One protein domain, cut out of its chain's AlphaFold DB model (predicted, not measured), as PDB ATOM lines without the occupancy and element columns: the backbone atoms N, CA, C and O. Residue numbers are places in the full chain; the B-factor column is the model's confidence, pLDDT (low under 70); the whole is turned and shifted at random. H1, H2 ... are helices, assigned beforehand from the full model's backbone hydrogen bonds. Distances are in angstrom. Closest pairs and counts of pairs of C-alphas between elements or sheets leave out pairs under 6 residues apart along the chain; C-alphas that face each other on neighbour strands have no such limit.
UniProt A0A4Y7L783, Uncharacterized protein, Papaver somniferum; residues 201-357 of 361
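This is residues 201 to 357 of the 361 residues of an uncharacterized protein of Papaver somniferum (UniProt A0A4Y7L783). The long helix H2 runs through the middle; the H4-H5 hairpin and H6 pack on it, and H1 crosses near its start, residues 201 to 208 sticking out. Here 157 residues are printed, with six named helices, H1 to H6, and no named strand: all helix, compact, radius of gyration of the C-alphas 17.3 A, spans 49 by 37 by 27 A.

Start at the hub, H2, residues 234 to 264. Its residues 241 to 252 alone touch H6, residues 342 to 355, opposite ways at a shallow tilt of 29 degrees; closest C-alphas Ser 252 and Tyr 342, 5.7 A. H4, residues 286 to 308, and H5, residues 314 to 333, form a hairpin; closest C-alphas Ile 300 and Leu 320, 6.5 A. Every O i to N i+4 pair is within hydrogen-bond range in H2, H4 and H6, 14 of 16 in H5.

Find C-alpha 234 at (184.376, 253.082, 337.855); H2 runs 45.4 A to C-alpha 264 at (226.132, 270.653, 334.662). H1 is residues 201 to 224, 34.7 A; H3 is residues 267 to 270.

The printed part has no cut. The link H3 to H4 is long. Mean pLDDT of the printed part is 73.8; 48 residues are under 70.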
ATOM      1  N   SER A 201     184.594 266.681 312.779       37.81
ATOM      2  CA  SER A 201     186.012 266.841 313.135       37.81
ATOM      3  C   SER A 201     186.252 266.800 314.649       37.81
ATOM      4  O   SER A 201     187.230 266.204 315.107       37.81
ATOM      5  N   LEU A 202     185.356 267.393 315.449       37.44
ATOM      6  CA  LEU A 202     185.444 267.350 316.909       37.44
ATOM      7  C   LEU A 202     185.173 265.946 317.443       37.44
ATOM      8  O   LEU A 202     185.960 265.469 318.247       37.44
ATOM      9  N   VAL A 203     184.147 265.251 316.948       33.66
ATOM     10  CA  VAL A 203     183.807 263.878 317.355       33.66
ATOM     11  C   VAL A 203     184.873 262.879 316.893       33.66
ATOM     12  O   VAL A 203     185.248 262.004 317.667       33.66
ATOM     13  N   PHE A 204     185.446 263.023 315.690       36.34
ATOM     14  CA  PHE A 204     186.569 262.175 315.264       36.34
ATOM     15  C   PHE A 204     187.840 262.423 316.077       36.34
ATOM     16  O   PHE A 204     188.523 261.467 316.436       36.34
ATOM     17  N   ASN A 205     188.179 263.681 316.380       37.84
ATOM     18  CA  ASN A 205     189.342 263.991 317.217       37.84
ATOM     19  C   ASN A 205     189.119 263.589 318.679       37.84
ATOM     20  O   ASN A 205     190.067 263.168 319.335       37.84
ATOM     21  N   PHE A 206     187.879 263.671 319.157       35.22
ATOM     22  CA  PHE A 206     187.433 263.169 320.450       35.22
ATOM     23  C   PHE A 206     187.596 261.642 320.490       35.22
ATOM     24  O   PHE A 206     188.492 261.152 321.156       35.22
ATOM     25  N   LEU A 207     186.903 260.868 319.655       34.00
ATOM     26  CA  LEU A 207     187.019 259.400 319.640       34.00
ATOM     27  C   LEU A 207     188.458 258.897 319.406       34.00
ATOM     28  O   LEU A 207     188.887 257.916 320.015       34.00
ATOM     29  N   ARG A 208     189.245 259.591 318.572       42.53
ATOM     30  CA  ARG A 208     190.652 259.246 318.318       42.53
ATOM     31  C   ARG A 208     191.553 259.508 319.528       42.53
ATOM     32  O   ARG A 208     192.407 258.669 319.806       42.53
ATOM     33  N   LYS A 209     191.364 260.618 320.253       42.31
ATOM     34  CA  LYS A 209     192.111 260.910 321.492       42.31
ATOM     35  C   LYS A 209     191.697 259.988 322.642       42.31
ATOM     36  O   LYS A 209     192.560 259.542 323.384       42.31
ATOM     37  N   PHE A 210     190.420 259.618 322.730       41.72
ATOM     38  CA  PHE A 210     189.912 258.737 323.789       41.72
ATOM     39  C   PHE A 210     190.383 257.293 323.627       41.72
ATOM     40  O   PHE A 210     190.797 256.672 324.603       41.72
ATOM     41  N   SER A 211     190.453 256.794 322.386       56.31
ATOM     42  CA  SER A 211     190.862 255.409 322.113       56.31
ATOM     43  C   SER A 211     192.237 255.027 322.681       56.31
ATOM     44  O   SER A 211     192.464 253.867 323.020       56.31
ATOM     45  N   GLN A 212     193.163 255.984 322.811       55.28
ATOM     46  CA  GLN A 212     194.533 255.711 323.256       55.28
ATOM     47  C   GLN A 212     194.679 255.700 324.785       55.28
ATOM     48  O   GLN A 212     195.510 254.958 325.305       55.28
ATOM     49  N   TYR A 213     193.859 256.469 325.508       61.59
ATOM     50  CA  TYR A 213     193.941 256.610 326.969       61.59
ATOM     51  C   TYR A 213     193.049 255.635 327.695       61.59
ATOM     52  O   TYR A 213     193.492 255.060 328.689       61.59
ATOM     53  N   ASP A 214     191.880 255.351 327.117       63.88
ATOM     54  CA  ASP A 214     191.179 254.116 327.417       63.88
ATOM     55  C   ASP A 214     192.194 252.981 327.254       63.88
ATOM     56  O   ASP A 214     192.510 252.301 328.225       63.88
ATOM     57  N   SER A 215     192.860 252.851 326.103       71.50
ATOM     58  CA  SER A 215     193.836 251.774 325.936       71.50
ATOM     59  C   SER A 215     194.964 251.776 326.978       71.50
ATOM     60  O   SER A 215     195.373 250.688 327.363       71.50
ATOM     61  N   LEU A 216     195.474 252.921 327.450       78.75
ATOM     62  CA  LEU A 216     196.527 252.971 328.476       78.75
ATOM     63  C   LEU A 216     196.007 252.546 329.860       78.75
ATOM     64  O   LEU A 216     196.606 251.677 330.493       78.75
ATOM     65  N   VAL A 217     194.894 253.127 330.317       76.56
ATOM     66  CA  VAL A 217     194.275 252.818 331.618       76.56
ATOM     67  C   VAL A 217     193.760 251.379 331.629       76.56
ATOM     68  O   VAL A 217     194.013 250.643 332.578       76.56
ATOM     69  N   PHE A 218     193.136 250.928 330.541       74.31
ATOM     70  CA  PHE A 218     192.723 249.539 330.364       74.31
ATOM     71  C   PHE A 218     193.923 248.588 330.273       74.31
ATOM     72  O   PHE A 218     193.872 247.507 330.853       74.31
ATOM     73  N   ASN A 219     195.015 248.954 329.588       77.38
ATOM     74  CA  ASN A 219     196.227 248.126 329.573       77.38
ATOM     75  C   ASN A 219     196.841 248.022 330.967       77.38
ATOM     76  O   ASN A 219     197.277 246.937 331.341       77.38
ATOM     77  N   PHE A 220     196.835 249.110 331.739       80.75
ATOM     78  CA  PHE A 220     197.257 249.096 333.133       80.75
ATOM     79  C   PHE A 220     196.353 248.167 333.948       80.75
ATOM     80  O   PHE A 220     196.830 247.197 334.522       80.75
ATOM     81  N   LEU A 221     195.036 248.348 333.907       78.62
ATOM     82  CA  LEU A 221     194.103 247.460 334.601       78.62
ATOM     83  C   LEU A 221     194.290 245.991 334.227       78.62
ATOM     84  O   LEU A 221     194.447 245.155 335.106       78.62
ATOM     85  N   ARG A 222     194.387 245.672 332.938       75.31
ATOM     86  CA  ARG A 222     194.604 244.299 332.466       75.31
ATOM     87  C   ARG A 222     195.899 243.681 332.999       75.31
ATOM     88  O   ARG A 222     195.976 242.468 333.153       75.31
ATOM     89  N   LYS A 223     196.934 244.495 333.212       75.31
ATOM     90  CA  LYS A 223     198.256 244.041 333.656       75.31
ATOM     91  C   LYS A 223     198.411 244.008 335.172       75.31
ATOM     92  O   LYS A 223     199.286 243.295 335.640       75.31
ATOM     93  N   PHE A 224     197.591 244.749 335.915       71.25
ATOM     94  CA  PHE A 224     197.691 244.880 337.373       71.25
ATOM     95  C   PHE A 224     196.503 244.282 338.139       71.25
ATOM     96  O   PHE A 224     196.633 243.997 339.325       71.25
ATOM     97  N   SER A 225     195.361 244.048 337.489       66.31
ATOM     98  CA  SER A 225     194.230 243.333 338.077       66.31
ATOM     99  C   SER A 225     194.326 241.842 337.729       66.31
ATOM    100  O   SER A 225     194.319 241.438 336.568       66.31
ATOM    101  N   GLN A 226     194.398 240.996 338.758       55.28
ATOM    102  CA  GLN A 226     194.228 239.541 338.609       55.28
ATOM    103  C   GLN A 226     192.781 239.162 338.291       55.28
ATOM    104  O   GLN A 226     192.487 238.048 337.854       55.28
ATOM    105  N   GLN A 227     191.857 240.092 338.516       49.38
ATOM    106  CA  GLN A 227     190.445 239.926 338.242       49.38
ATOM    107  C   GLN A 227     190.173 240.296 336.784       49.38
ATOM    108  O   GLN A 227     189.387 241.183 336.477       49.38
ATOM    109  N   ALA A 228     190.760 239.538 335.857       46.41
ATOM    110  CA  ALA A 228     190.370 239.522 334.447       46.41
ATOM    111  C   ALA A 228     188.974 238.886 334.240       46.41
ATOM    112  O   ALA A 228     188.697 238.252 333.224       46.41
ATOM    113  N   ARG A 229     188.069 239.028 335.213       48.72
ATOM    114  CA  ARG A 229     186.662 238.668 335.080       48.72
ATOM    115  C   ARG A 229     185.928 239.911 334.606       48.72
ATOM    116  O   ARG A 229     185.247 240.526 335.403       48.72
ATOM    117  N   GLY A 230     186.136 240.274 333.336       54.09
ATOM    118  CA  GLY A 230     185.245 241.031 332.433       54.09
ATOM    119  C   GLY A 230     184.637 242.381 332.846       54.09
ATOM    120  O   GLY A 230     183.983 242.992 332.007       54.09
ATOM    121  N   TRP A 231     184.812 242.847 334.079       55.88
ATOM    122  CA  TRP A 231     184.070 243.966 334.649       55.88
ATOM    123  C   TRP A 231     185.044 244.821 335.460       55.88
ATOM    124  O   TRP A 231     185.641 244.331 336.414       55.88
ATOM    125  N   TYR A 232     185.215 246.083 335.068       65.06
ATOM    126  CA  TYR A 232     185.940 247.073 335.864       65.06
ATOM    127  C   TYR A 232     184.925 248.074 336.391       65.06
ATOM    128  O   TYR A 232     184.211 248.701 335.606       65.06
ATOM    129  N   ALA A 233     184.851 248.221 337.708       72.06
ATOM    130  CA  ALA A 233     184.052 249.277 338.304       72.06
ATOM    131  C   ALA A 233     184.670 250.643 337.962       72.06
ATOM    132  O   ALA A 233     185.880 250.767 337.741       72.06
ATOM    133  N   ASN A 234     183.865 251.710 337.993       72.50
ATOM    134  CA  ASN A 234     184.376 253.082 337.855       72.50
ATOM    135  C   ASN A 234     185.491 253.382 338.878       72.50
ATOM    136  O   ASN A 234     186.410 254.154 338.601       72.50
ATOM    137  N   GLN A 235     185.445 252.729 340.041       74.25
ATOM    138  CA  GLN A 235     186.472 252.828 341.070       74.25
ATOM    139  C   GLN A 235     187.812 252.197 340.654       74.25
ATOM    140  O   GLN A 235     188.855 252.780 340.947       74.25
ATOM    141  N   ASP A 236     187.802 251.084 339.917       76.75
ATOM    142  CA  ASP A 236     189.023 250.449 339.398       76.75
ATOM    143  C   ASP A 236     189.692 251.343 338.354       76.75
ATOM    144  O   ASP A 236     190.904 251.558 338.379       76.75
ATOM    145  N   MET A 237     188.887 251.937 337.472       77.75
ATOM    146  CA  MET A 237     189.350 252.906 336.477       77.75
ATOM    147  C   MET A 237     189.990 254.130 337.110       77.75
ATOM    148  O   MET A 237     191.069 254.562 336.695       77.75
ATOM    149  N   LYS A 238     189.341 254.674 338.138       80.06
ATOM    150  CA  LYS A 238     189.874 255.796 338.898       80.06
ATOM    151  C   LYS A 238     191.200 255.429 339.556       80.06
ATOM    152  O   LYS A 238     192.178 256.152 339.380       80.06
ATOM    153  N   TYR A 239     191.260 254.281 340.228       81.94
ATOM    154  CA  TYR A 239     192.480 253.785 340.859       81.94
ATOM    155  C   TYR A 239     193.621 253.591 339.850       81.94
ATOM    156  O   TYR A 239     194.749 254.024 340.086       81.94
ATOM    157  N   ALA A 240     193.350 252.983 338.696       83.69
ATOM    158  CA  ALA A 240     194.347 252.795 337.647       83.69
ATOM    159  C   ALA A 240     194.863 254.125 337.092       83.69
ATOM    160  O   ALA A 240     196.070 254.296 336.921       83.69
ATOM    161  N   ALA A 241     193.966 255.082 336.856       83.69
ATOM    162  CA  ALA A 241     194.348 256.402 336.385       83.69
ATOM    163  C   ALA A 241     195.200 257.156 337.427       83.69
ATOM    164  O   ALA A 241     196.200 257.768 337.057       83.69
ATOM    165  N   GLU A 242     194.867 257.069 338.720       84.94
ATOM    166  CA  GLU A 242     195.659 257.626 339.833       84.94
ATOM    167  C   GLU A 242     197.068 257.024 339.902       84.94
ATOM    168  O   GLU A 242     198.054 257.760 339.998       84.94
ATOM    169  N   ASN A 243     197.187 255.702 339.772       86.69
ATOM    170  CA  ASN A 243     198.485 255.027 339.762       86.69
ATOM    171  C   ASN A 243     199.329 255.391 338.539       86.69
ATOM    172  O   ASN A 243     200.524 255.657 338.675       86.69
ATOM    173  N   LEU A 244     198.718 255.442 337.353       87.69
ATOM    174  CA  LEU A 244     199.388 255.899 336.139       87.69
ATOM    175  C   LEU A 244     199.863 257.343 336.291       87.69
ATOM    176  O   LEU A 244     201.013 257.646 335.985       87.69
ATOM    177  N   HIS A 245     199.030 258.232 336.824       87.56
ATOM    178  CA  HIS A 245     199.433 259.612 337.052       87.56
ATOM    179  C   HIS A 245     200.629 259.700 338.009       87.56
ATOM    180  O   HIS A 245     201.608 260.378 337.705       87.56
ATOM    181  N   PHE A 246     200.598 258.978 339.134       89.12
ATOM    182  CA  PHE A 246     201.721 258.920 340.074       89.12
ATOM    183  C   PHE A 246     203.013 258.407 339.416       89.12
ATOM    184  O   PHE A 246     204.079 259.010 339.577       89.12
ATOM    185  N   LEU A 247     202.918 257.322 338.644       91.06
ATOM    186  CA  LEU A 247     204.024 256.738 337.889       91.06
ATOM    187  C   LEU A 247     204.661 257.770 336.945       91.06
ATOM    188  O   LEU A 247     205.857 258.048 337.040       91.06
ATOM    189  N   TYR A 248     203.856 258.373 336.071       90.62
ATOM    190  CA  TYR A 248     204.325 259.335 335.074       90.62
ATOM    191  C   TYR A 248     204.846 260.630 335.706       90.62
ATOM    192  O   TYR A 248     205.837 261.194 335.244       90.62
ATOM    193  N   GLN A 249     204.244 261.081 336.808       90.81
ATOM    194  CA  GLN A 249     204.713 262.252 337.546       90.81
ATOM    195  C   GLN A 249     206.082 261.997 338.187       90.81
ATOM    196  O   GLN A 249     206.935 262.887 338.210       90.81
ATOM    197  N   THR A 250     206.307 260.787 338.698       91.62
ATOM    198  CA  THR A 250     207.586 260.388 339.297       91.62
ATOM    199  C   THR A 250     208.684 260.317 338.237       91.62
ATOM    200  O   THR A 250     209.765 260.868 338.444       91.62
ATOM    201  N   LEU A 251     208.389 259.725 337.076       91.25
ATOM    202  CA  LEU A 251     209.310 259.674 335.937       91.25
ATOM    203  C   LEU A 251     209.639 261.068 335.389       91.25
ATOM    204  O   LEU A 251     210.810 261.366 335.181       91.25
ATOM    205  N   SER A 252     208.650 261.955 335.263       91.25
ATOM    206  CA  SER A 252     208.866 263.343 334.830       91.25
ATOM    207  C   SER A 252     209.769 264.134 335.789       91.25
ATOM    208  O   SER A 252     210.686 264.841 335.361       91.25
ATOM    209  N   LYS A 253     209.576 263.979 337.108       90.31
ATOM    210  CA  LYS A 253     210.465 264.587 338.116       90.31
ATOM    211  C   LYS A 253     211.885 264.031 338.020       90.31
ATOM    212  O   LYS A 253     212.844 264.793 338.108       90.31
ATOM    213  N   CYS A 254     212.008 262.721 337.827       89.44
ATOM    214  CA  CYS A 254     213.286 262.050 337.641       89.44
ATOM    215  C   CYS A 254     214.028 262.581 336.411       89.44
ATOM    216  O   CYS A 254     215.175 263.006 336.532       89.44
ATOM    217  N   GLU A 255     213.351 262.661 335.266       89.19
ATOM    218  CA  GLU A 255     213.905 263.194 334.021       89.19
ATOM    219  C   GLU A 255     214.403 264.633 334.183       89.19
ATOM    220  O   GLU A 255     215.502 264.964 333.739       89.19
ATOM    221  N   THR A 256     213.636 265.476 334.881       89.12
ATOM    222  CA  THR A 256     214.018 266.871 335.148       89.12
ATOM    223  C   THR A 256     215.315 266.944 335.960       89.12
ATOM    224  O   THR A 256     216.243 267.662 335.589       89.12
ATOM    225  N   VAL A 257     215.416 266.166 337.042       88.12
ATOM    226  CA  VAL A 257     216.602 266.133 337.915       88.12
ATOM    227  C   VAL A 257     217.822 265.561 337.184       88.12
ATOM    228  O   VAL A 257     218.928 266.090 337.306       88.12
ATOM    229  N   VAL A 258     217.632 264.497 336.402       84.62
ATOM    230  CA  VAL A 258     218.701 263.870 335.613       84.62
ATOM    231  C   VAL A 258     219.201 264.817 334.520       84.62
ATOM    232  O   VAL A 258     220.412 264.936 334.337       84.62
ATOM    233  N   SER A 259     218.304 265.524 333.831       84.56
ATOM    234  CA  SER A 259     218.664 266.471 332.767       84.56
ATOM    235  C   SER A 259     219.465 267.652 333.314       84.56
ATOM    236  O   SER A 259     220.553 267.929 332.812       84.56
ATOM    237  N   GLN A 260     219.009 268.259 334.415       83.31
ATOM    238  CA  GLN A 260     219.741 269.332 335.101       83.31
ATOM    239  C   GLN A 260     221.152 268.898 335.519       83.31
ATOM    240  O   GLN A 260     222.099 269.676 335.448       83.31
ATOM    241  N   TYR A 261     221.323 267.645 335.946       77.38
ATOM    242  CA  TYR A 261     222.641 267.129 336.304       77.38
ATOM    243  C   TYR A 261     223.565 266.957 335.089       77.38
ATOM    244  O   TYR A 261     224.740 267.320 335.158       77.38
ATOM    245  N   LEU A 262     223.045 266.422 333.981       74.06
ATOM    246  CA  LEU A 262     223.822 266.191 332.760       74.06
ATOM    247  C   LEU A 262     224.248 267.494 332.079       74.06
ATOM    248  O   LEU A 262     225.348 267.548 331.537       74.06
ATOM    249  N   GLU A 263     223.424 268.541 332.153       76.12
ATOM    250  CA  GLU A 263     223.794 269.884 331.689       76.12
ATOM    251  C   GLU A 263     224.981 270.457 332.476       76.12
ATOM    252  O   GLU A 263     225.847 271.122 331.910       76.12
ATOM    253  N   VAL A 264     225.064 270.159 333.777       70.56
ATOM    254  CA  VAL A 264     226.132 270.653 334.662       70.56
ATOM    255  C   VAL A 264     227.410 269.805 334.570       70.56
ATOM    256  O   VAL A 264     228.496 270.308 334.857       70.56
ATOM    257  N   GLN A 265     227.319 268.526 334.185       65.75
ATOM    258  CA  GLN A 265     228.470 267.619 334.045       65.75
ATOM    259  C   GLN A 265     228.398 266.770 332.762       65.75
ATOM    260  O   GLN A 265     228.125 265.566 332.828       65.75
ATOM    261  N   PRO A 266     228.712 267.354 331.590       61.28
ATOM    262  CA  PRO A 266     228.660 266.646 330.310       61.28
ATOM    263  C   PRO A 266     229.623 265.446 330.237       61.28
ATOM    264  O   PRO A 266     229.328 264.453 329.574       61.28
ATOM    265  N   GLU A 267     230.737 265.476 330.976       62.59
ATOM    266  CA  GLU A 267     231.737 264.394 331.016       62.59
ATOM    267  C   GLU A 267     231.203 263.098 331.657       62.59
ATOM    268  O   GLU A 267     231.591 261.997 331.262       62.59
ATOM    269  N   ALA A 268     230.239 263.198 332.581       58.50
ATOM    270  CA  ALA A 268     229.595 262.036 333.202       58.50
ATOM    271  C   ALA A 268     228.667 261.281 332.228       58.50
ATOM    272  O   ALA A 268     228.351 260.111 332.451       58.50
ATOM    273  N   SER A 269     228.255 261.921 331.126       55.41
ATOM    274  CA  SER A 269     227.478 261.287 330.053       55.41
ATOM    275  C   SER A 269     228.309 260.260 329.271       55.41
ATOM    276  O   SER A 269     227.794 259.206 328.898       55.41
ATOM    277  N   ALA A 270     229.606 260.534 329.075       50.72
ATOM    278  CA  ALA A 270     230.516 259.694 328.294       50.72
ATOM    279  C   ALA A 270     231.018 258.455 329.063       50.72
ATOM    280  O   ALA A 270     231.332 257.439 328.451       50.72
ATOM    281  N   ALA A 271     231.044 258.508 330.400       51.88
ATOM    282  CA  ALA A 271     231.475 257.403 331.265       51.88
ATOM    283  C   ALA A 271     230.354 256.400 331.610       51.88
ATOM    284  O   ALA A 271     230.544 255.529 332.462       51.88
ATOM    285  N   ARG A 272     229.177 256.513 330.977       55.78
ATOM    286  CA  ARG A 272     228.038 255.611 331.197       55.78
ATOM    287  C   ARG A 272     228.394 254.190 330.767       55.78
ATOM    288  O   ARG A 272     228.340 253.855 329.585       55.78
ATOM    289  N   GLN A 273     228.727 253.340 331.734       45.41
ATOM    290  CA  GLN A 273     228.725 251.900 331.508       45.41
ATOM    291  C   GLN A 273     227.294 251.446 331.185       45.41
ATOM    292  O   GLN A 273     226.344 251.964 331.776       45.41
ATOM    293  N   PRO A 274     227.110 250.505 330.244       46.84
ATOM    294  CA  PRO A 274     225.805 249.923 329.989       46.84
ATOM    295  C   PRO A 274     225.365 249.167 331.241       46.84
ATOM    296  O   PRO A 274     225.932 248.132 331.591       46.84
ATOM    297  N   THR A 275     224.371 249.708 331.934       51.00
ATOM    298  CA  THR A 275     223.699 249.027 333.030       51.00
ATOM    299  C   THR A 275     223.062 247.741 332.515       51.00
ATOM    300  O   THR A 275     222.590 247.666 331.374       51.00
ATOM    301  N   VAL A 276     223.149 246.699 333.344       46.94
ATOM    302  CA  VAL A 276     222.698 245.338 333.049       46.94
ATOM    303  C   VAL A 276     221.272 245.406 332.514       46.94
ATOM    304  O   VAL A 276     220.359 245.838 333.211       46.94
ATOM    305  N   LYS A 277     221.076 244.997 331.256       52.88
ATOM    306  CA  LYS A 277     219.737 244.771 330.715       52.88
ATOM    307  C   LYS A 277     219.137 243.602 331.486       52.88
ATOM    308  O   LYS A 277     219.394 242.449 331.151       52.88
ATOM    309  N   GLU A 278     218.372 243.892 332.529       57.62
ATOM    310  CA  GLU A 278     217.448 242.910 333.075       57.62
ATOM    311  C   GLU A 278     216.477 242.544 331.944       57.62
ATOM    312  O   GLU A 278     215.763 243.392 331.401       57.62
ATOM    313  N   ASN A 279     216.512 241.282 331.515       58.22
ATOM    314  CA  ASN A 279     215.559 240.769 330.544       58.22
ATOM    315  C   ASN A 279     214.200 240.664 331.235       58.22
ATOM    316  O   ASN A 279     213.846 239.641 331.805       58.22
ATOM    317  N   PHE A 280     213.410 241.730 331.153       64.44
ATOM    318  CA  PHE A 280     212.042 241.777 331.675       64.44
ATOM    319  C   PHE A 280     211.036 240.950 330.851       64.44
ATOM    320  O   PHE A 280     209.830 241.137 330.996       64.44
ATOM    321  N   GLN A 281     211.521 240.069 329.966       58.25
ATOM    322  CA  GLN A 281     210.692 239.181 329.147       58.25
ATOM    323  C   GLN A 281     209.991 238.106 329.989       58.25
ATOM    324  O   GLN A 281     208.922 237.665 329.594       58.25
ATOM    325  N   ASP A 282     210.523 237.769 331.168       59.28
ATOM    326  CA  ASP A 282     209.960 236.729 332.045       59.28
ATOM    327  C   ASP A 282     208.955 237.272 333.087       59.28
ATOM    328  O   ASP A 282     208.463 236.532 333.941       59.28
ATOM    329  N   LEU A 283     208.611 238.568 333.039       65.81
ATOM    330  CA  LEU A 283     207.633 239.199 333.941       65.81
ATOM    331  C   LEU A 283     206.198 239.115 333.395       65.81
ATOM    332  O   LEU A 283     205.464 240.105 333.388       65.81
ATOM    333  N   ASP A 284     205.787 237.933 332.940       67.25
ATOM    334  CA  ASP A 284     204.420 237.701 332.449       67.25
ATOM    335  C   ASP A 284     203.383 237.660 333.580       67.25
ATOM    336  O   ASP A 284     202.190 237.860 333.336       67.25
ATOM    337  N   SER A 285     203.821 237.446 334.826       75.88
ATOM    338  CA  SER A 285     202.945 237.526 335.996       75.88
ATOM    339  C   SER A 285     202.663 238.990 336.377       75.88
ATOM    340  O   SER A 285     203.607 239.720 336.706       75.88
ATOM    341  N   PRO A 286     201.381 239.409 336.437       72.88
ATOM    342  CA  PRO A 286     200.951 240.695 336.997       72.88
ATOM    343  C   PRO A 286     201.569 241.030 338.361       72.88
ATOM    344  O   PRO A 286     201.932 242.175 338.634       72.88
ATOM    345  N   GLU A 287     201.714 240.029 339.231       77.81
ATOM    346  CA  GLU A 287     202.265 240.191 340.581       77.81
ATOM    347  C   GLU A 287     203.758 240.512 340.547       77.81
ATOM    348  O   GLU A 287     204.215 241.430 341.221       77.81
ATOM    349  N   LEU A 288     204.519 239.786 339.725       79.88
ATOM    350  CA  LEU A 288     205.959 240.006 339.599       79.88
ATOM    351  C   LEU A 288     206.247 241.350 338.933       79.88
ATOM    352  O   LEU A 288     207.131 242.080 339.380       79.88
ATOM    353  N   PHE A 289     205.475 241.705 337.901       82.00
ATOM    354  CA  PHE A 289     205.605 242.996 337.238       82.00
ATOM    355  C   PHE A 289     205.309 244.153 338.192       82.00
ATOM    356  O   PHE A 289     206.102 245.090 338.297       82.00
ATOM    357  N   SER A 290     204.190 244.079 338.917       81.81
ATOM    358  CA  SER A 290     203.806 245.117 339.870       81.81
ATOM    359  C   SER A 290     204.810 245.242 341.014       81.81
ATOM    360  O   SER A 290     205.254 246.352 341.303       81.81
ATOM    361  N   ALA A 291     205.253 244.128 341.602       83.50
ATOM    362  CA  ALA A 291     206.277 244.133 342.642       83.50
ATOM    363  C   ALA A 291     207.593 244.764 342.155       83.50
ATOM    364  O   ALA A 291     208.150 245.626 342.838       83.50
ATOM    365  N   ALA A 292     208.063 244.394 340.959       84.44
ATOM    366  CA  ALA A 292     209.275 244.959 340.368       84.44
ATOM    367  C   ALA A 292     209.133 246.467 340.100       84.44
ATOM    368  O   ALA A 292     210.020 247.246 340.461       84.44
ATOM    369  N   LEU A 293     208.004 246.892 339.521       87.12
ATOM    370  CA  LEU A 293     207.740 248.297 339.221       87.12
ATOM    371  C   LEU A 293     207.671 249.143 340.496       87.12
ATOM    372  O   LEU A 293     208.362 250.158 340.596       87.12
ATOM    373  N   TYR A 294     206.866 248.732 341.478       85.94
ATOM    374  CA  TYR A 294     206.688 249.489 342.716       85.94
ATOM    375  C   TYR A 294     207.958 249.507 343.571       85.94
ATOM    376  O   TYR A 294     208.248 250.528 344.197       85.94
ATOM    377  N   SER A 295     208.759 248.437 343.551       87.94
ATOM    378  CA  SER A 295     210.069 248.418 344.208       87.94
ATOM    379  C   SER A 295     211.009 249.481 343.622       87.94
ATOM    380  O   SER A 295     211.511 250.335 344.359       87.94
ATOM    381  N   LYS A 296     211.177 249.513 342.291       88.56
ATOM    382  CA  LYS A 296     212.029 250.517 341.629       88.56
ATOM    383  C   LYS A 296     211.474 251.937 341.789       88.56
ATOM    384  O   LYS A 296     212.234 252.864 342.062       88.56
ATOM    385  N   LEU A 297     210.155 252.122 341.710       89.94
ATOM    386  CA  LEU A 297     209.513 253.418 341.959       89.94
ATOM    387  C   LEU A 297     209.713 253.932 343.384       89.94
ATOM    388  O   LEU A 297     209.937 255.128 343.577       89.94
ATOM    389  N   SER A 298     209.638 253.050 344.382       90.06
ATOM    390  CA  SER A 298     209.902 253.406 345.777       90.06
ATOM    391  C   SER A 298     211.335 253.914 345.937       90.06
ATOM    392  O   SER A 298     211.558 254.964 346.545       90.06
ATOM    393  N   LEU A 299     212.306 253.236 345.313       89.56
ATOM    394  CA  LEU A 299     213.695 253.692 345.285       89.56
ATOM    395  C   LEU A 299     213.820 255.062 344.610       89.56
ATOM    396  O   LEU A 299     214.347 255.978 345.232       89.56
ATOM    397  N   ILE A 300     213.273 255.255 343.406       90.44
ATOM    398  CA  ILE A 300     213.300 256.557 342.716       90.44
ATOM    399  C   ILE A 300     212.706 257.661 343.601       90.44
ATOM    400  O   ILE A 300     213.322 258.712 343.774       90.44
ATOM    401  N   THR A 301     211.553 257.415 344.221       90.31
ATOM    402  CA  THR A 301     210.877 258.388 345.093       90.31
ATOM    403  C   THR A 301     211.746 258.761 346.296       90.31
ATOM    404  O   THR A 301     211.906 259.942 346.597       90.31
ATOM    405  N   ASN A 302     212.385 257.778 346.937       89.44
ATOM    406  CA  ASN A 302     213.307 258.009 348.050       89.44
ATOM    407  C   ASN A 302     214.548 258.812 347.627       89.44
ATOM    408  O   ASN A 302     215.048 259.634 348.393       89.44
ATOM    409  N   TYR A 303     215.061 258.578 346.418       87.12
ATOM    410  CA  TYR A 303     216.172 259.358 345.870       87.12
ATOM    411  C   TYR A 303     215.742 260.803 345.613       87.12
ATOM    412  O   TYR A 303     216.425 261.726 346.054       87.12
ATOM    413  N   LEU A 304     214.592 261.008 344.966       88.19
ATOM    414  CA  LEU A 304     214.038 262.339 344.700       88.19
ATOM    415  C   LEU A 304     213.788 263.130 345.991       88.19
ATOM    416  O   LEU A 304     214.118 264.313 346.048       88.19
ATOM    417  N   ASP A 305     213.269 262.485 347.037       89.12
ATOM    418  CA  ASP A 305     213.041 263.115 348.342       89.12
ATOM    419  C   ASP A 305     214.353 263.515 349.037       89.12
ATOM    420  O   ASP A 305     214.475 264.603 349.597       89.12
ATOM    421  N   LYS A 306     215.394 262.682 348.966       86.75
ATOM    422  CA  LYS A 306     216.690 263.063 349.545       86.75
ATOM    423  C   LYS A 306     217.416 264.134 348.721       86.75
ATOM    424  O   LYS A 306     218.161 264.931 349.295       86.75
ATOM    425  N   ILE A 307     217.189 264.190 347.408       84.56
ATOM    426  CA  ILE A 307     217.694 265.264 346.539       84.56
ATOM    427  C   ILE A 307     216.998 266.588 346.862       84.56
ATOM    428  O   ILE A 307     217.683 267.593 347.039       84.56
ATOM    429  N   SER A 308     215.669 266.596 347.013       84.56
ATOM    430  CA  SER A 308     214.917 267.812 347.354       84.56
ATOM    431  C   SER A 308     215.312 268.382 348.723       84.56
ATOM    432  O   SER A 308     215.317 269.596 348.910       84.56
ATOM    433  N   LYS A 309     215.732 267.518 349.656       85.56
ATOM    434  CA  LYS A 309     216.272 267.894 350.974       85.56
ATOM    435  C   LYS A 309     217.743 268.330 350.955       85.56
ATOM    436  O   LYS A 309     218.296 268.621 352.013       85.56
ATOM    437  N   GLY A 310     218.404 268.340 349.794       79.94
ATOM    438  CA  GLY A 310     219.823 268.693 349.660       79.94
ATOM    439  C   GLY A 310     220.793 267.674 350.271       79.94
ATOM    440  O   GLY A 310     221.965 267.977 350.468       79.94
ATOM    441  N   GLN A 311     220.325 266.461 350.579       76.94
ATOM    442  CA  GLN A 311     221.084 265.432 351.302       76.94
ATOM    443  C   GLN A 311     221.822 264.456 350.375       76.94
ATOM    444  O   GLN A 311     222.434 263.502 350.859       76.94
ATOM    445  N   TYR A 312     221.750 264.633 349.052       68.12
ATOM    446  CA  TYR A 312     222.213 263.616 348.113       68.12
ATOM    447  C   TYR A 312     223.536 263.955 347.420       68.12
ATOM    448  O   TYR A 312     223.636 264.987 346.753       68.12
ATOM    449  N   PRO A 313     224.559 263.082 347.513       66.88
ATOM    450  CA  PRO A 313     225.808 263.281 346.796       66.88
ATOM    451  C   PRO A 313     225.604 263.080 345.287       66.88
ATOM    452  O   PRO A 313     224.989 262.104 344.853       66.88
ATOM    453  N   LYS A 314     226.195 263.972 344.477       66.56
ATOM    454  CA  LYS A 314     226.112 263.980 342.999       66.56
ATOM    455  C   LYS A 314     226.417 262.621 342.341       66.56
ATOM    456  O   LYS A 314     225.845 262.301 341.308       66.56
ATOM    457  N   ARG A 315     227.260 261.788 342.969       64.38
ATOM    458  CA  ARG A 315     227.638 260.442 342.491       64.38
ATOM    459  C   ARG A 315     226.450 259.478 342.347       64.38
ATOM    460  O   ARG A 315     226.515 258.561 341.537       64.38
ATOM    461  N   ASN A 316     225.357 259.706 343.074       70.69
ATOM    462  CA  ASN A 316     224.187 258.827 343.050       70.69
ATOM    463  C   ASN A 316     223.121 259.252 342.018       70.69
ATOM    464  O   ASN A 316     222.088 258.598 341.897       70.69
ATOM    465  N   LEU A 317     223.356 260.327 341.253       78.75
ATOM    466  CA  LEU A 317     222.460 260.754 340.169       78.75
ATOM    467  C   LEU A 317     222.563 259.845 338.936       78.75
ATOM    468  O   LEU A 317     221.589 259.692 338.206       78.75
ATOM    469  N   LEU A 318     223.707 259.178 338.744       79.75
ATOM    470  CA  LEU A 318     223.850 258.125 337.733       79.75
ATOM    471  C   LEU A 318     222.947 256.928 338.049       79.75
ATOM    472  O   LEU A 318     222.219 256.477 337.173       79.75
ATOM    473  N   GLN A 319     222.899 256.505 339.318       83.44
ATOM    474  CA  GLN A 319     221.992 255.443 339.767       83.44
ATOM    475  C   GLN A 319     220.524 255.822 339.552       83.44
ATOM    476  O   GLN A 319     219.723 254.981 339.156       83.44
ATOM    477  N   LEU A 320     220.163 257.091 339.778       86.25
ATOM    478  CA  LEU A 320     218.815 257.587 339.502       86.25
ATOM    479  C   LEU A 320     218.472 257.501 338.004       86.25
ATOM    480  O   LEU A 320     217.394 257.029 337.651       86.25
ATOM    481  N   ALA A 321     219.402 257.896 337.130       84.69
ATOM    482  CA  ALA A 321     219.231 257.795 335.681       84.69
ATOM    483  C   ALA A 321     219.138 256.337 335.193       84.69
ATOM    484  O   ALA A 321     218.386 256.046 334.264       84.69
ATOM    485  N   ASP A 322     219.886 255.422 335.811       85.06
ATOM    486  CA  ASP A 322     219.821 253.993 335.504       85.06
ATOM    487  C   ASP A 322     218.480 253.386 335.932       85.06
ATOM    488  O   ASP A 322     217.801 252.763 335.114       85.06
ATOM    489  N   MET A 323     218.025 253.663 337.160       88.19
ATOM    490  CA  MET A 323     216.707 253.227 337.636       88.19
ATOM    491  C   MET A 323     215.569 253.770 336.761       88.19
ATOM    492  O   MET A 323     214.619 253.044 336.471       88.19
ATOM    493  N   GLN A 324     215.666 255.023 336.297       88.88
ATOM    494  CA  GLN A 324     214.692 255.596 335.363       88.88
ATOM    495  C   GLN A 324     214.607 254.770 334.074       88.88
ATOM    496  O   GLN A 324     213.513 254.400 333.654       88.88
ATOM    497  N   LYS A 325     215.752 254.435 333.467       86.38
ATOM    498  CA  LYS A 325     215.799 253.626 332.240       86.38
ATOM    499  C   LYS A 325     215.255 252.217 332.443       86.38
ATOM    500  O   LYS A 325     214.596 251.688 331.552       86.38
ATOM    501  N   GLU A 326     215.526 251.605 333.590       87.31
ATOM    502  CA  GLU A 326     214.984 250.288 333.930       87.31
ATOM    503  C   GLU A 326     213.457 250.329 334.032       87.31
ATOM    504  O   GLU A 326     212.781 249.480 333.451       87.31
ATOM    505  N   VAL A 327     212.902 251.348 334.698       88.88
ATOM    506  CA  VAL A 327     211.448 251.551 334.772       88.88
ATOM    507  C   VAL A 327     210.860 251.835 333.388       88.88
ATOM    508  O   VAL A 327     209.851 251.241 333.022       88.88
ATOM    509  N   GLU A 328     211.501 252.669 332.568       87.88
ATOM    510  CA  GLU A 328     211.077 252.898 331.181       87.88
ATOM    511  C   GLU A 328     211.060 251.604 330.364       87.88
ATOM    512  O   GLU A 328     210.114 251.351 329.618       87.88
ATOM    513  N   SER A 329     212.091 250.771 330.509       84.56
ATOM    514  CA  SER A 329     212.185 249.484 329.823       84.56
ATOM    515  C   SER A 329     211.077 248.526 330.267       84.56
ATOM    516  O   SER A 329     210.464 247.876 329.418       84.56
ATOM    517  N   LEU A 330     210.783 248.476 331.571       85.38
ATOM    518  CA  LEU A 330     209.672 247.715 332.152       85.38
ATOM    519  C   LEU A 330     208.313 248.169 331.605       85.38
ATOM    520  O   LEU A 330     207.479 247.354 331.225       85.38
ATOM    521  N   LEU A 331     208.077 249.478 331.538       86.62
ATOM    522  CA  LEU A 331     206.812 250.002 331.029       86.62
ATOM    523  C   LEU A 331     206.669 249.776 329.523       86.62
ATOM    524  O   LEU A 331     205.578 249.447 329.056       86.62
ATOM    525  N   ARG A 332     207.759 249.904 328.754       84.50
ATOM    526  CA  ARG A 332     207.757 249.615 327.312       84.50
ATOM    527  C   ARG A 332     207.464 248.147 327.028       84.50
ATOM    528  O   ARG A 332     206.665 247.880 326.135       84.50
ATOM    529  N   SER A 333     208.049 247.209 327.781       80.88
ATOM    530  CA  SER A 333     207.793 245.775 327.571       80.88
ATOM    531  C   SER A 333     206.329 245.399 327.815       80.88
ATOM    532  O   SER A 333     205.814 244.495 327.162       80.88
ATOM    533  N   GLN A 334     205.627 246.142 328.676       79.12
ATOM    534  CA  GLN A 334     204.201 245.941 328.949       79.12
ATOM    535  C   GLN A 334     203.261 246.829 328.117       79.12
ATOM    536  O   GLN A 334     202.044 246.769 328.303       79.12
ATOM    537  N   GLY A 335     203.784 247.644 327.194       80.56
ATOM    538  CA  GLY A 335     202.976 248.563 326.383       80.56
ATOM    539  C   GLY A 335     202.346 249.712 327.182       80.56
ATOM    540  O   GLY A 335     201.357 250.297 326.749       80.56
ATOM    541  N   LEU A 336     202.910 250.028 328.350       82.62
ATOM    542  CA  LEU A 336     202.464 251.093 329.255       82.62
ATOM    543  C   LEU A 336     203.227 252.403 329.056       82.62
ATOM    544  O   LEU A 336     202.963 253.356 329.781       82.62
ATOM    545  N   LEU A 337     204.142 252.457 328.081       81.50
ATOM    546  CA  LEU A 337     204.884 253.655 327.686       81.50
ATOM    547  C   LEU A 337     204.683 253.986 326.191       81.50
ATOM    548  O   LEU A 337     205.596 253.781 325.389       81.50
ATOM    549  N   PRO A 338     203.485 254.439 325.773       70.75
ATOM    550  CA  PRO A 338     203.198 254.696 324.360       70.75
ATOM    551  C   PRO A 338     203.818 255.995 323.828       70.75
ATOM    552  O   PRO A 338     203.967 256.137 322.616       70.75
ATOM    553  N   PHE A 339     204.190 256.928 324.708       68.81
ATOM    554  CA  PHE A 339     204.769 258.219 324.338       68.81
ATOM    555  C   PHE A 339     206.196 258.353 324.861       68.81
ATOM    556  O   PHE A 339     206.552 257.793 325.895       68.81
ATOM    557  N   SER A 340     207.001 259.132 324.143       64.38
ATOM    558  CA  SER A 340     208.342 259.521 324.583       64.38
ATOM    559  C   SER A 340     208.338 260.671 325.593       64.38
ATOM    560  O   SER A 340     209.369 260.907 326.204       64.38
ATOM    561  N   ASP A 341     207.218 261.389 325.750       79.06
ATOM    562  CA  ASP A 341     207.098 262.570 326.613       79.06
ATOM    563  C   ASP A 341     206.084 262.323 327.739       79.06
ATOM    564  O   ASP A 341     204.888 262.121 327.503       79.06
ATOM    565  N   TYR A 342     206.568 262.356 328.981       85.12
ATOM    566  CA  TYR A 342     205.746 262.175 330.176       85.12
ATOM    567  C   TYR A 342     204.743 263.302 330.394       85.12
ATOM    568  O   TYR A 342     203.651 263.062 330.910       85.12
ATOM    569  N   SER A 343     205.092 264.528 330.006       81.06
ATOM    570  CA  SER A 343     204.236 265.699 330.191       81.06
ATOM    571  C   SER A 343     202.958 265.595 329.363       81.06
ATOM    572  O   SER A 343     201.891 266.016 329.815       81.06
ATOM    573  N   GLU A 344     203.045 264.976 328.188       80.62
ATOM    574  CA  GLU A 344     201.899 264.744 327.319       80.62
ATOM    575  C   GLU A 344     200.942 263.720 327.937       80.62
ATOM    576  O   GLU A 344     199.739 263.970 328.010       80.62
ATOM    577  N   VAL A 345     201.468 262.624 328.493       80.88
ATOM    578  CA  VAL A 345     200.643 261.636 329.208       80.88
ATOM    579  C   VAL A 345     199.960 262.255 330.422       80.88
ATOM    580  O   VAL A 345     198.768 262.039 330.635       80.88
ATOM    581  N   LEU A 346     200.682 263.066 331.196       83.88
ATOM    582  CA  LEU A 346     200.131 263.738 332.375       83.88
ATOM    583  C   LEU A 346     199.010 264.719 332.018       83.88
ATOM    584  O   LEU A 346     197.959 264.695 332.658       83.88
ATOM    585  N   LYS A 347     199.187 265.539 330.974       82.69
ATOM    586  CA  LYS A 347     198.139 266.458 330.490       82.69
ATOM    587  C   LYS A 347     196.879 265.710 330.074       82.69
ATOM    588  O   LYS A 347     195.770 266.156 330.358       82.69
ATOM    589  N   GLN A 348     197.043 264.577 329.403       76.75
ATOM    590  CA  GLN A 348     195.912 263.803 328.910       76.75
ATOM    591  C   GLN A 348     195.203 263.028 330.037       76.75
ATOM    592  O   GLN A 348     193.974 262.995 330.055       76.75
ATOM    593  N   LEU A 349     195.932 262.524 331.043       78.31
ATOM    594  CA  LEU A 349     195.338 261.989 332.281       78.31
ATOM    595  C   LEU A 349     194.562 263.064 333.055       78.31
ATOM    596  O   LEU A 349     193.459 262.809 333.535       78.31
ATOM    597  N   GLN A 350     195.104 264.280 333.138       82.44
ATOM    598  CA  GLN A 350     194.429 265.404 333.782       82.44
ATOM    599  C   GLN A 350     193.123 265.764 333.062       82.44
ATOM    600  O   GLN A 350     192.102 265.961 333.718       82.44
ATOM    601  N   PHE A 351     193.133 265.810 331.726       80.12
ATOM    602  CA  PHE A 351     191.927 266.043 330.927       80.12
ATOM    603  C   PHE A 351     190.859 264.970 331.187       80.12
ATOM    604  O   PHE A 351     189.710 265.302 331.476       80.12
ATOM    605  N   PHE A 352     191.255 263.692 331.176       75.12
ATOM    606  CA  PHE A 352     190.360 262.569 331.462       75.12
ATOM    607  C   PHE A 352     189.699 262.684 332.846       75.12
ATOM    608  O   PHE A 352     188.495 262.478 332.992       75.12
ATOM    609  N   TRP A 353     190.454 263.078 333.872       79.69
ATOM    610  CA  TRP A 353     189.896 263.285 335.210       79.69
ATOM    611  C   TRP A 353     188.943 264.472 335.314       79.69
ATOM    612  O   TRP A 353     187.983 264.400 336.084       79.69
ATOM    613  N   GLN A 354     189.209 265.566 334.592       80.62
ATOM    614  CA  GLN A 354     188.325 266.736 334.581       80.62
ATOM    615  C   GLN A 354     186.970 266.365 333.994       80.62
ATOM    616  O   GLN A 354     185.934 266.692 334.564       80.62
ATOM    617  N   GLU A 355     186.981 265.626 332.891       77.69
ATOM    618  CA  GLU A 355     185.764 265.197 332.216       77.69
ATOM    619  C   GLU A 355     184.948 264.199 333.043       77.69
ATOM    620  O   GLU A 355     183.724 264.297 333.105       77.69
ATOM    621  N   LYS A 356     185.613 263.268 333.739       73.38
ATOM    622  CA  LYS A 356     184.947 262.321 334.646       73.38
ATOM    623  C   LYS A 356     184.526 262.943 335.985       73.38
ATOM    624  O   LYS A 356     183.924 262.255 336.806       73.38
ATOM    625  N   GLY A 357     184.846 264.217 336.230       77.81
ATOM    626  CA  GLY A 357     184.567 264.891 337.501       77.81
ATOM    627  C   GLY A 357     185.336 264.297 338.687       77.81
ATOM    628  O   GLY A 357     184.896 264.396 339.831       77.81
TER     629      GLY A 357